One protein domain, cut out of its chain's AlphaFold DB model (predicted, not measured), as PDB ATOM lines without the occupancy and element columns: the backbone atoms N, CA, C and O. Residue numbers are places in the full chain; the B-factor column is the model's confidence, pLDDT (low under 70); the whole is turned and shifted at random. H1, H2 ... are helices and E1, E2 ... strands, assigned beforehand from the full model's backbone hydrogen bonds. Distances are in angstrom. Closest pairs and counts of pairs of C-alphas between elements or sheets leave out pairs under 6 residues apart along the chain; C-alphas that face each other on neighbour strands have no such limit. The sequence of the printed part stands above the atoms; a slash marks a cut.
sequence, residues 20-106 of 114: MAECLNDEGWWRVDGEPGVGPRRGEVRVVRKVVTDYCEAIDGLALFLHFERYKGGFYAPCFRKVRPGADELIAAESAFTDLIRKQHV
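AT A GLANCE: This is residues 20 to 106 of the 114 residues of an uncharacterized protein of Citromicrobium sp. RCC1885 (UniProt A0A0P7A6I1). A small head of short strands and long loops has a single helical arm sticking out of it: residues 86 to 106, most of them in H1, stand free and give the model much of its length. In the head, a three-stranded sheet E2 - E1 - E5 lies toward the arm and a two-stranded hairpin of E3 and E4 lies farther from it, while the long loop of residues 24 to 44 folds back on itself. The printed part has 87 residues, with five named strands followed by one named helix, in the order E1 E2 E3 E4 E5 H1; both sheets are antiparallel. The class is mixed, helices and strands, though under half of the residues are in named elements. The whole is extended, with a radius of gyration of the C-alphas of 20.2 A and spans of 71 by 23 by 20 A.

IN THESE COORDINATES: E1, residues 20 to 23, begins at C-alpha 20 at (-36.867, 48.426, -38.418) and is 10.0 A long. E2 is residues 45 to 47, 7.1 A. E3, residues 50 to 56, measures 17.2 A, and E4, residues 61 to 67, 19.0 A. E5, residues 80 to 83, is 9.1 A long. H1, residues 88 to 104, runs 25.2 A from C-alpha 88 at (-26.463, 60.517, -36.352) to C-alpha 104 at (-14.717, 82.781, -35.602).

HOW THE PARTS SIT: E1 is the inner strand of its sheet, and E2 and E5 are the edge strands. E1 and E2 form a hairpin, antiparallel at 140 degrees, with N 21 and O 46 at 2.8 A, within hydrogen-bond range. E1 and E5 are antiparallel at 144 degrees, with N 22 and O 81 at 2.9 A. The hairpin E3 and E4 is antiparallel at 151 degrees, with N 52 and O 65 at 3.0 A and N 65 and O 52 at 2.8 A. E1 is apart from both E3 and E4. Residues 65 to 66 of E4 pair antiparallel with residues 75 to 76, and residues 29 to 30 with residues 36 to 37. H1 is not on the three-stranded sheet, with 0 pairs of C-alphas within 10 A, and every O i to N i+4 pair inside it is within hydrogen-bond range.

THE WHOLE: The C-alphas of Asp 33 and Val 106, the two farthest apart, are 71.1 A from each other. Without residues 86 to 106 the body has 66 residues and spans 34 by 23 by 19 A. The printed part has no cut. The links E1 to E2, 21 residues, and E4 to E5, 12 residues, are long. The mean pLDDT of the printed part is 79.4, and residues 85 to 106 are under 70.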
ATOM      1  N   MET A  20     -35.750  47.752 -39.076       92.25
ATOM      2  CA  MET A  20     -36.867  48.426 -38.418       92.25
ATOM      3  C   MET A  20     -38.019  48.594 -39.410       92.25
ATOM      4  O   MET A  20     -37.855  49.172 -40.484       92.25
ATOM      5  N   ALA A  21     -39.194  48.096 -39.046       92.38
ATOM      6  CA  ALA A  21     -40.416  48.189 -39.829       92.38
ATOM      7  C   ALA A  21     -41.442  49.033 -39.083       92.38
ATOM      8  O   ALA A  21     -41.777  48.730 -37.939       92.38
ATOM      9  N   GLU A  22     -41.978  50.053 -39.737       93.38
ATOM     10  CA  GLU A  22     -43.123  50.801 -39.230       93.38
ATOM     11  C   GLU A  22     -44.392  50.381 -39.955       93.38
ATOM     12  O   GLU A  22     -44.443  50.372 -41.186       93.38
ATOM     13  N   CYS A  23     -45.417  50.042 -39.181       93.69
ATOM     14  CA  CYS A  23     -46.714  49.642 -39.703       93.69
ATOM     15  C   CYS A  23     -47.463  50.828 -40.326       93.69
ATOM     16  O   CYS A  23     -47.660  51.861 -39.687       93.69
ATOM     17  N   LEU A  24     -47.933  50.657 -41.561       90.50
ATOM     18  CA  LEU A  24     -48.757  51.634 -42.278       90.50
ATOM     19  C   LEU A  24     -50.252  51.303 -42.232       90.50
ATOM     20  O   LEU A  24     -51.068  52.177 -42.509       90.50
ATOM     21  N   ASN A  25     -50.598  50.063 -41.887       88.50
ATOM     22  CA  ASN A  25     -51.960  49.550 -41.929       88.50
ATOM     23  C   ASN A  25     -52.847  50.155 -40.822       88.50
ATOM     24  O   ASN A  25     -52.513  50.069 -39.638       88.50
ATOM     25  N   ASP A  26     -53.983  50.739 -41.205       87.31
ATOM     26  CA  ASP A  26     -55.037  51.257 -40.322       87.31
ATOM     27  C   ASP A  26     -56.292  50.379 -40.257       87.31
ATOM     28  O   ASP A  26     -57.073  50.533 -39.320       87.31
ATOM     29  N   GLU A  27     -56.471  49.434 -41.180       81.69
ATOM     30  CA  GLU A  27     -57.704  48.643 -41.315       81.69
ATOM     31  C   GLU A  27     -57.764  47.424 -40.375       81.69
ATOM     32  O   GLU A  27     -58.707  46.633 -40.409       81.69
ATOM     33  N   GLY A  28     -56.771  47.273 -39.496       83.00
ATOM     34  CA  GLY A  28     -56.641  46.108 -38.625       83.00
ATOM     35  C   GLY A  28     -56.058  44.895 -39.350       83.00
ATOM     36  O   GLY A  28     -55.731  44.935 -40.534       83.00
ATOM     37  N   TRP A  29     -55.849  43.813 -38.605       88.56
ATOM     38  CA  TRP A  29     -55.244  42.593 -39.134       88.56
ATOM     39  C   TRP A  29     -56.274  41.486 -39.199       88.56
ATOM     40  O   TRP A  29     -57.159  41.414 -38.353       88.56
ATOM     41  N   TRP A  30     -56.108  40.599 -40.170       83.06
ATOM     42  CA  TRP A  30     -56.981  39.457 -40.390       83.06
ATOM     43  C   TRP A  30     -56.141  38.191 -40.399       83.06
ATOM     44  O   TRP A  30     -54.994  38.187 -40.859       83.06
ATOM     45  N   ARG A  31     -56.690  37.130 -39.829       80.31
ATOM     46  CA  ARG A  31     -56.117  35.792 -39.889       80.31
ATOM     47  C   ARG A  31     -56.554  35.098 -41.178       80.31
ATOM     48  O   ARG A  31     -57.498  35.519 -41.838       80.31
ATOM     49  N   VAL A  32     -55.871  34.004 -41.511       72.38
ATOM     50  CA  VAL A  32     -56.189  33.171 -42.686       72.38
ATOM     51  C   VAL A  32     -57.580  32.532 -42.574       72.38
ATOM     52  O   VAL A  32     -58.230  32.303 -43.583       72.38
ATOM     53  N   ASP A  33     -58.066  32.296 -41.352       76.69
ATOM     54  CA  ASP A  33     -59.429  31.817 -41.083       76.69
ATOM     55  C   ASP A  33     -60.512  32.906 -41.253       76.69
ATOM     56  O   ASP A  33     -61.693  32.622 -41.079       76.69
ATOM     57  N   GLY A  34     -60.126  34.137 -41.615       74.56
ATOM     58  CA  GLY A  34     -61.029  35.274 -41.797       74.56
ATOM     59  C   GLY A  34     -61.362  36.027 -40.508       74.56
ATOM     60  O   GLY A  34     -62.010  37.071 -40.571       74.56
ATOM     61  N   GLU A  35     -60.897  35.561 -39.347       82.06
ATOM     62  CA  GLU A  35     -61.167  36.219 -38.071       82.06
ATOM     63  C   GLU A  35     -60.234  37.422 -37.835       82.06
ATOM     64  O   GLU A  35     -59.080  37.432 -38.291       82.06
ATOM     65  N   PRO A  36     -60.673  38.437 -37.067       84.25
ATOM     66  CA  PRO A  36     -59.811  39.531 -36.647       84.25
ATOM     67  C   PRO A  36     -58.541  39.029 -35.944       84.25
ATOM     68  O   PRO A  36     -58.558  38.289 -34.956       84.25
ATOM     69  N   GLY A  37     -57.399  39.454 -36.467       83.44
ATOM     70  CA  GLY A  37     -56.069  39.150 -35.970       83.44
ATOM     71  C   GLY A  37     -55.521  40.226 -35.038       83.44
ATOM     72  O   GLY A  37     -55.922  41.388 -35.049       83.44
ATOM     73  N   VAL A  38     -54.525  39.833 -34.243       88.25
ATOM     74  CA  VAL A  38     -53.712  40.773 -33.465       88.25
ATOM     75  C   VAL A  38     -52.447  41.066 -34.258       88.25
ATOM     76  O   VAL A  38     -51.726  40.143 -34.630       88.25
ATOM     77  N   GLY A  39     -52.145  42.343 -34.465       91.31
ATOM     78  CA  GLY A  39     -50.922  42.752 -35.143       91.31
ATOM     79  C   GLY A  39     -50.499  44.182 -34.814       91.31
ATOM     80  O   GLY A  39     -51.144  44.841 -33.992       91.31
ATOM     81  N   PRO A  40     -49.404  44.651 -35.435       92.19
ATOM     82  CA  PRO A  40     -48.854  45.985 -35.212       92.19
ATOM     83  C   PRO A  40     -49.877  47.092 -35.476       92.19
ATOM     84  O   PRO A  40     -50.557  47.083 -36.502       92.19
ATOM     85  N   ARG A  41     -49.969  48.081 -34.587       92.38
ATOM     86  CA  ARG A  41     -50.816  49.265 -34.821       92.38
ATOM     87  C   ARG A  41     -50.160  50.196 -35.840       92.38
ATOM     88  O   ARG A  41     -48.938  50.217 -35.935       92.38
ATOM     89  N   ARG A  42     -50.941  51.014 -36.551       92.06
ATOM     90  CA  ARG A  42     -50.394  52.069 -37.418       92.06
ATOM     91  C   ARG A  42     -49.378  52.936 -36.664       92.06
ATOM     92  O   ARG A  42     -49.641  53.358 -35.540       92.06
ATOM     93  N   GLY A  43     -48.234  53.202 -37.290       89.44
ATOM     94  CA  GLY A  43     -47.118  53.952 -36.712       89.44
ATOM     95  C   GLY A  43     -46.280  53.164 -35.701       89.44
ATOM     96  O   GLY A  43     -45.259  53.659 -35.232       89.44
ATOM     97  N   GLU A  44     -46.671  51.937 -35.346       92.69
ATOM     98  CA  GLU A  44     -45.861  51.092 -34.476       92.69
ATOM     99  C   GLU A  44     -44.613  50.618 -35.223       92.69
ATOM    100  O   GLU A  44     -44.710  49.995 -36.284       92.69
ATOM    101  N   VAL A  45     -43.448  50.888 -34.632       92.94
ATOM    102  CA  VAL A  45     -42.150  50.452 -35.150       92.94
ATOM    103  C   VAL A  45     -41.703  49.181 -34.434       92.94
ATOM    104  O   VAL A  45     -41.715  49.105 -33.201       92.94
ATOM    105  N   ARG A  46     -41.299  48.166 -35.200       93.81
ATOM    106  CA  ARG A  46     -40.802  46.884 -34.692       93.81
ATOM    107  C   ARG A  46     -39.600  46.397 -35.482       93.81
ATOM    108  O   ARG A  46     -39.506  46.612 -36.682       93.81
ATOM    109  N   VAL A  47     -38.720  45.676 -34.794       93.81
ATOM    110  CA  VAL A  47     -37.594  44.974 -35.418       93.81
ATOM    111  C   VAL A  47     -38.110  43.708 -36.095       93.81
ATOM    112  O   VAL A  47     -38.735  42.861 -35.445       93.81
ATOM    113  N   VAL A  48     -37.830  43.564 -37.385       93.56
ATOM    114  CA  VAL A  48     -38.095  42.352 -38.159       93.56
ATOM    115  C   VAL A  48     -37.229  41.225 -37.607       93.56
ATOM    116  O   VAL A  48     -36.008  41.323 -37.564       93.56
ATOM    117  N   ARG A  49     -37.848  40.130 -37.165       95.06
ATOM    118  CA  ARG A  49     -37.133  38.948 -36.659       95.06
ATOM    119  C   ARG A  49     -36.847  37.928 -37.747       95.06
ATOM    120  O   ARG A  49     -35.816  37.266 -37.703       95.06
ATOM    121  N   LYS A  50     -37.769  37.773 -38.693       93.62
ATOM    122  CA  LYS A  50     -37.654  36.819 -39.795       93.62
ATOM    123  C   LYS A  50     -38.416  37.346 -41.002       93.62
ATOM    124  O   LYS A  50     -39.439  38.009 -40.847       93.62
ATOM    125  N   VAL A  51     -37.912  37.015 -42.180       92.25
ATOM    126  CA  VAL A  51     -38.518  37.337 -43.469       92.25
ATOM    127  C   VAL A  51     -38.764  36.029 -44.206       92.25
ATOM    128  O   VAL A  51     -37.892  35.159 -44.220       92.25
ATOM    129  N   VAL A  52     -39.968  35.859 -44.742       91.06
ATOM    130  CA  VAL A  52     -40.391  34.646 -45.453       91.06
ATOM    131  C   VAL A  52     -41.080  35.053 -46.743       91.06
ATOM    132  O   VAL A  52     -41.900  35.965 -46.735       91.06
ATOM    133  N   THR A  53     -40.765  34.362 -47.832       89.81
ATOM    134  CA  THR A  53     -41.544  34.440 -49.066       89.81
ATOM    135  C   THR A  53     -42.473  33.239 -49.107       89.81
ATOM    136  O   THR A  53     -42.000  32.110 -48.989       89.81
ATOM    137  N   ASP A  54     -43.771  33.481 -49.252       85.44
ATOM    138  CA  ASP A  54     -44.782  32.427 -49.336       85.44
ATOM    139  C   ASP A  54     -45.892  32.825 -50.314       85.44
ATOM    140  O   ASP A  54     -46.025  33.997 -50.671       85.44
ATOM    141  N   TYR A  55     -46.676  31.859 -50.776       82.81
ATOM    142  CA  TYR A  55     -47.808  32.122 -51.655       82.81
ATOM    143  C   TYR A  55     -48.946  32.805 -50.881       82.81
ATOM    144  O   TYR A  55     -49.300  32.411 -49.772       82.81
ATOM    145  N   CYS A  56     -49.514  33.856 -51.468       80.69
ATOM    146  CA  CYS A  56     -50.602  34.636 -50.899       80.69
ATOM    147  C   CYS A  56     -51.808  34.590 -51.835       80.69
ATOM    148  O   CYS A  56     -51.783  35.165 -52.924       80.69
ATOM    149  N   GLU A  57     -52.878  33.944 -51.373       79.25
ATOM    150  CA  GLU A  57     -54.128  33.786 -52.126       79.25
ATOM    151  C   GLU A  57     -54.759  35.134 -52.499       79.25
ATOM    152  O   GLU A  57     -55.300  35.285 -53.589       79.25
ATOM    153  N   ALA A  58     -54.635  36.151 -51.636       77.44
ATOM    154  CA  ALA A  58     -55.232  37.470 -51.864       77.44
ATOM    155  C   ALA A  58     -54.673  38.198 -53.100       77.44
ATOM    156  O   ALA A  58     -55.341  39.077 -53.644       77.44
ATOM    157  N   ILE A  59     -53.455  37.858 -53.529       80.25
ATOM    158  CA  ILE A  59     -52.803  38.448 -54.707       80.25
ATOM    159  C   ILE A  59     -52.486  37.414 -55.794       80.25
ATOM    160  O   ILE A  59     -51.830  37.773 -56.768       80.25
ATOM    161  N   ASP A  60     -52.916  36.159 -55.611       83.31
ATOM    162  CA  ASP A  60     -52.620  35.019 -56.490       83.31
ATOM    163  C   ASP A  60     -51.134  34.949 -56.899       83.31
ATOM    164  O   ASP A  60     -50.764  34.966 -58.075       83.31
ATOM    165  N   GLY A  61     -50.238  34.950 -55.907       86.19
ATOM    166  CA  GLY A  61     -48.804  34.979 -56.184       86.19
ATOM    167  C   GLY A  61     -47.913  34.929 -54.951       86.19
ATOM    168  O   GLY A  61     -48.378  34.920 -53.813       86.19
ATOM    169  N   LEU A  62     -46.598  34.897 -55.181       85.44
ATOM    170  CA  LEU A  62     -45.609  34.945 -54.104       85.44
ATOM    171  C   LEU A  62     -45.575  36.334 -53.458       85.44
ATOM    172  O   LEU A  62     -45.426  37.356 -54.127       85.44
ATOM    173  N   ALA A  63     -45.666  36.344 -52.135       86.81
ATOM    174  CA  ALA A  63     -45.656  37.513 -51.280       86.81
ATOM    175  C   ALA A  63     -44.528  37.424 -50.253       86.81
ATOM    176  O   ALA A  63     -44.142  36.346 -49.804       86.81
ATOM    177  N   LEU A  64     -44.039  38.588 -49.834       89.69
ATOM    178  CA  LEU A  64     -43.083  38.701 -48.744       89.69
ATOM    179  C   LEU A  64     -43.815  38.974 -47.426       89.69
ATOM    180  O   LEU A  64     -44.646  39.882 -47.346       89.69
ATOM    181  N   PHE A  65     -43.456  38.229 -46.389       91.38
ATOM    182  CA  PHE A  65     -44.015  38.332 -45.049       91.38
ATOM    183  C   PHE A  65     -42.929  38.624 -44.013       91.38
ATOM    184  O   PHE A  65     -41.857  38.013 -44.001       91.38
ATOM    185  N   LEU A  66     -43.232  39.559 -43.113       93.19
ATOM    186  CA  LEU A  66     -42.387  39.959 -41.995       93.19
ATOM    187  C   LEU A  66     -42.912  39.326 -40.710       93.19
ATOM    188  O   LEU A  66     -44.104  39.382 -40.417       93.19
ATOM    189  N   HIS A  67     -42.013  38.761 -39.918       94.56
ATOM    190  CA  HIS A  67     -42.328  38.226 -38.602       94.56
ATOM    191  C   HIS A  67     -41.699  39.089 -37.517       94.56
ATOM    192  O   HIS A  67     -40.535  39.489 -37.613       94.56
ATOM    193  N   PHE A  68     -42.453  39.303 -36.446       94.06
ATOM    194  CA  PHE A  68     -42.043  40.081 -35.281       94.06
ATOM    195  C   PHE A  68     -42.106  39.207 -34.031       94.06
ATOM    196  O   PHE A  68     -42.914  38.293 -33.947       94.06
ATOM    197  N   GLU A  69     -41.295  39.511 -33.022       91.44
ATOM    198  CA  GLU A  69     -41.253  38.721 -31.779       91.44
ATOM    199  C   GLU A  69     -42.562  38.780 -30.980       91.44
ATOM    200  O   GLU A  69     -43.003  37.788 -30.408       91.44
ATOM    201  N   ARG A  70     -43.208  39.951 -30.965       90.31
ATOM    202  CA  ARG A  70     -44.429  40.193 -30.182       90.31
ATOM    203  C   ARG A  70     -45.671  39.538 -30.787       90.31
ATOM    204  O   ARG A  70     -46.634  39.276 -30.068       90.31
ATOM    205  N   TYR A  71     -45.680  39.335 -32.099       88.38
ATOM    206  CA  TYR A  71     -46.883  38.981 -32.839       88.38
ATOM    207  C   TYR A  71     -46.733  37.603 -33.469       88.38
ATOM    208  O   TYR A  71     -45.736  37.306 -34.121       88.38
ATOM    209  N   LYS A  72     -47.743  36.752 -33.281       84.19
ATOM    210  CA  LYS A  72     -47.787  35.445 -33.935       84.19
ATOM    211  C   LYS A  72     -48.272  35.625 -35.372       84.19
ATOM    212  O   LYS A  72     -49.316  36.232 -35.580       84.19
ATOM    213  N   GLY A  73     -47.541  35.058 -36.327       86.12
ATOM    214  CA  GLY A  73     -47.889  35.094 -37.749       86.12
ATOM    215  C   GLY A  73     -46.912  35.906 -38.598       86.12
ATOM    216  O   GLY A  73     -45.993  36.542 -38.077       86.12
ATOM    217  N   GLY A  74     -47.085  35.800 -39.914       89.06
ATOM    218  CA  GLY A  74     -46.391  36.612 -40.908       89.06
ATOM    219  C   GLY A  74     -47.286  37.766 -41.343       89.06
ATOM    220  O   GLY A  74     -48.478  37.579 -41.571       89.06
ATOM    221  N   PHE A  75     -46.714  38.958 -41.447       90.50
ATOM    222  CA  PHE A  75     -47.430  40.169 -41.829       90.50
ATOM    223  C   PHE A  75     -46.984  40.611 -43.215       90.50
ATOM    224  O   PHE A  75     -45.787  40.662 -43.490       90.50
ATOM    225  N   TYR A  76     -47.939  40.925 -44.088       89.44
ATOM    226  CA  TYR A  76     -47.656  41.266 -45.478       89.44
ATOM    227  C   TYR A  76     -46.733  42.490 -45.559       89.44
ATOM    228  O   TYR A  76     -47.072  43.567 -45.066       89.44
ATOM    229  N   ALA A  77     -45.546  42.318 -46.142       90.06
ATOM    230  CA  ALA A  77     -44.483  43.319 -46.101       90.06
ATOM    231  C   ALA A  77     -44.876  44.687 -46.696       90.06
ATOM    232  O   ALA A  77     -44.469  45.700 -46.125       90.06
ATOM    233  N   PRO A  78     -45.698  44.777 -47.764       88.31
ATOM    234  CA  PRO A  78     -46.181  46.061 -48.283       88.31
ATOM    235  C   PRO A  78     -47.001  46.904 -47.299       88.31
ATOM    236  O   PRO A  78     -47.143  48.106 -47.511       88.31
ATOM    237  N   CYS A  79     -47.498  46.318 -46.205       89.94
ATOM    238  CA  CYS A  79     -48.153  47.056 -45.124       89.94
ATOM    239  C   CYS A  79     -47.162  47.787 -44.197       89.94
ATOM    240  O   CYS A  79     -47.582  48.374 -43.198       89.94
ATOM    241  N   PHE A  80     -45.861  47.745 -44.494       91.25
ATOM    242  CA  PHE A  80     -44.808  48.349 -43.685       91.25
ATOM    243  C   PHE A  80     -43.903  49.245 -44.522       91.25
ATOM    244  O   PHE A  80     -43.598  48.953 -45.679       91.25
ATOM    245  N   ARG A  81     -43.399  50.311 -43.896       90.12
ATOM    246  CA  ARG A  81     -42.240  51.053 -44.403       90.12
ATOM    247  C   ARG A  81     -40.988  50.636 -43.648       90.12
ATOM    248  O   ARG A  81     -41.009  50.525 -42.421       90.12
ATOM    249  N   LYS A  82     -39.887  50.436 -44.371       88.81
ATOM    250  CA  LYS A  82     -38.571  50.238 -43.761       88.81
ATOM    251  C   LYS A  82     -38.094  51.569 -43.189       88.81
ATOM    252  O   LYS A  82     -37.967  52.554 -43.915       88.81
ATOM    253  N   VAL A  83     -37.854  51.602 -41.886       86.12
ATOM    254  CA  VAL A  83     -37.271  52.746 -41.192       86.12
ATOM    255  C   VAL A  83     -35.765  52.543 -41.200       86.12
ATOM    256  O   VAL A  83     -35.240  51.664 -40.523       86.12
ATOM    257  N   ARG A  84     -35.053  53.346 -41.986       74.00
ATOM    258  CA  ARG A  84     -33.607  53.470 -41.806       74.00
ATOM    259  C   ARG A  84     -33.381  54.389 -40.605       74.00
ATOM    260  O   ARG A  84     -34.074  55.405 -40.523       74.00
ATOM    261  N   PRO A  85     -32.465  54.077 -39.678       60.25
ATOM    262  CA  PRO A  85     -32.021  55.062 -38.706       60.25
ATOM    263  C   PRO A  85     -31.369  56.214 -39.479       60.25
ATOM    264  O   PRO A  85     -30.226  56.127 -39.911       60.25
ATOM    265  N   GLY A  86     -32.133  57.267 -39.738       56.72
ATOM    266  CA  GLY A  86     -31.587  58.549 -40.144       56.72
ATOM    267  C   GLY A  86     -31.278  59.345 -38.884       56.72
ATOM    268  O   GLY A  86     -32.141  59.420 -38.014       56.72
ATOM    269  N   ALA A  87     -30.093  59.962 -38.844       46.97
ATOM    270  CA  ALA A  87     -29.771  61.157 -38.047       46.97
ATOM    271  C   ALA A  87     -28.737  61.081 -36.903       46.97
ATOM    272  O   ALA A  87     -28.692  62.025 -36.124       46.97
ATOM    273  N   ASP A  88     -27.795  60.132 -36.875       50.31
ATOM    274  CA  ASP A  88     -26.463  60.517 -36.352       50.31
ATOM    275  C   ASP A  88     -25.755  61.474 -37.339       50.31
ATOM    276  O   ASP A  88     -24.970  62.330 -36.939       50.31
ATOM    277  N   GLU A  89     -26.100  61.428 -38.632       49.19
ATOM    278  CA  GLU A  89     -25.495  62.283 -39.666       49.19
ATOM    279  C   GLU A  89     -25.952  63.753 -39.615       49.19
ATOM    280  O   GLU A  89     -25.151  64.645 -39.888       49.19
ATOM    281  N   LEU A  90     -27.201  64.040 -39.221       46.22
ATOM    282  CA  LEU A  90     -27.677  65.427 -39.073       46.22
ATOM    283  C   LEU A  90     -27.127  66.073 -37.794       46.22
ATOM    284  O   LEU A  90     -26.694  67.222 -37.831       46.22
ATOM    285  N   ILE A  91     -27.049  65.316 -36.695       50.91
ATOM    286  CA  ILE A  91     -26.506  65.797 -35.417       50.91
ATOM    287  C   ILE A  91     -24.981  65.992 -35.508       50.91
ATOM    288  O   ILE A  91     -24.454  66.987 -35.006       50.91
ATOM    289  N   ALA A  92     -24.252  65.108 -36.202       52.66
ATOM    290  CA  ALA A  92     -22.815  65.279 -36.436       52.66
ATOM    291  C   ALA A  92     -22.500  66.482 -37.347       52.66
ATOM    292  O   ALA A  92     -21.537  67.211 -37.091       52.66
ATOM    293  N   ALA A  93     -23.321  66.732 -38.376       52.66
ATOM    294  CA  ALA A  93     -23.167  67.890 -39.255       52.66
ATOM    295  C   ALA A  93     -23.481  69.221 -38.540       52.66
ATOM    296  O   ALA A  93     -22.747  70.197 -38.711       52.66
ATOM    297  N   GLU A  94     -24.513  69.261 -37.689       52.56
ATOM    298  CA  GLU A  94     -24.836  70.437 -36.863       52.56
ATOM    299  C   GLU A  94     -23.761  70.723 -35.801       52.56
ATOM    300  O   GLU A  94     -23.422  71.884 -35.544       52.56
ATOM    301  N   SER A  95     -23.164  69.677 -35.224       53.41
ATOM    302  CA  SER A  95     -22.078  69.806 -34.243       53.41
ATOM    303  C   SER A  95     -20.787  70.363 -34.874       53.41
ATOM    304  O   SER A  95     -20.161  71.275 -34.335       53.41
ATOM    305  N   ALA A  96     -20.428  69.921 -36.087       57.94
ATOM    306  CA  ALA A  96     -19.273  70.462 -36.813       57.94
ATOM    307  C   ALA A  96     -19.473  71.926 -37.256       57.94
ATOM    308  O   ALA A  96     -18.530  72.724 -37.243       57.94
ATOM    309  N   PHE A  97     -20.700  72.300 -37.632       57.66
ATOM    310  CA  PHE A  97     -21.039  73.673 -38.013       57.66
ATOM    311  C   PHE A  97     -20.998  74.641 -36.818       57.66
ATOM    312  O   PHE A  97     -20.448  75.741 -36.916       57.66
ATOM    313  N   THR A  98     -21.523  74.228 -35.662       58.84
ATOM    314  CA  THR A  98     -21.538  75.054 -34.439       58.84
ATOM    315  C   THR A  98     -20.136  75.295 -33.869       58.84
ATOM    316  O   THR A  98     -19.834  76.413 -33.434       58.84
ATOM    317  N   ASP A  99     -19.238  74.310 -33.954       58.94
ATOM    318  CA  ASP A  99     -17.828  74.473 -33.576       58.94
ATOM    319  C   ASP A  99     -17.064  75.458 -34.480       58.94
ATOM    320  O   ASP A  99     -16.155  76.160 -34.017       58.94
ATOM    321  N   LEU A 100     -17.438  75.566 -35.761       59.78
ATOM    322  CA  LEU A 100     -16.839  76.524 -36.693       59.78
ATOM    323  C   LEU A 100     -17.219  77.975 -36.340       59.78
ATOM    324  O   LEU A 100     -16.352  78.854 -36.319       59.78
ATOM    325  N   ILE A 101     -18.491  78.220 -36.000       64.00
ATOM    326  CA  ILE A 101     -18.989  79.556 -35.625       64.00
ATOM    327  C   ILE A 101     -18.368  80.034 -34.307       64.00
ATOM    328  O   ILE A 101     -17.938  81.188 -34.207       64.00
ATOM    329  N   ARG A 102     -18.236  79.150 -33.307       58.78
ATOM    330  CA  ARG A 102     -17.580  79.494 -32.031       58.78
ATOM    331  C   ARG A 102     -16.132  79.948 -32.210       58.78
ATOM    332  O   ARG A 102     -15.704  80.871 -31.525       58.78
ATOM    333  N   LYS A 103     -15.374  79.348 -33.133       58.12
ATOM    334  CA  LYS A 103     -13.967  79.723 -33.371       58.12
ATOM    335  C   LYS A 103     -13.806  81.069 -34.086       58.12
ATOM    336  O   LYS A 103     -12.798  81.739 -33.865       58.12
ATOM    337  N   GLN A 104     -14.772  81.488 -34.906       56.00
ATOM    338  CA  GLN A 104     -14.717  82.781 -35.602       56.00
ATOM    339  C   GLN A 104     -15.075  83.968 -34.697       56.00
ATOM    340  O   GLN A 104     -14.446  85.019 -34.798       56.00
ATOM    341  N   HIS A 105     -16.012  83.800 -33.759       54.47
ATOM    342  CA  HIS A 105     -16.488  84.896 -32.902       54.47
ATOM    343  C   HIS A 105     -15.522  85.334 -31.782       54.47
ATOM    344  O   HIS A 105     -15.776  86.334 -31.117       54.47
ATOM    345  N   VAL A 106     -14.402  84.632 -31.572       53.22
ATOM    346  CA  VAL A 106     -13.416  84.958 -30.518       53.22
ATOM    347  C   VAL A 106     -12.346  85.959 -30.993       53.22
ATOM    348  O   VAL A 106     -11.569  86.467 -30.189       53.22
TER     349      VAL A 106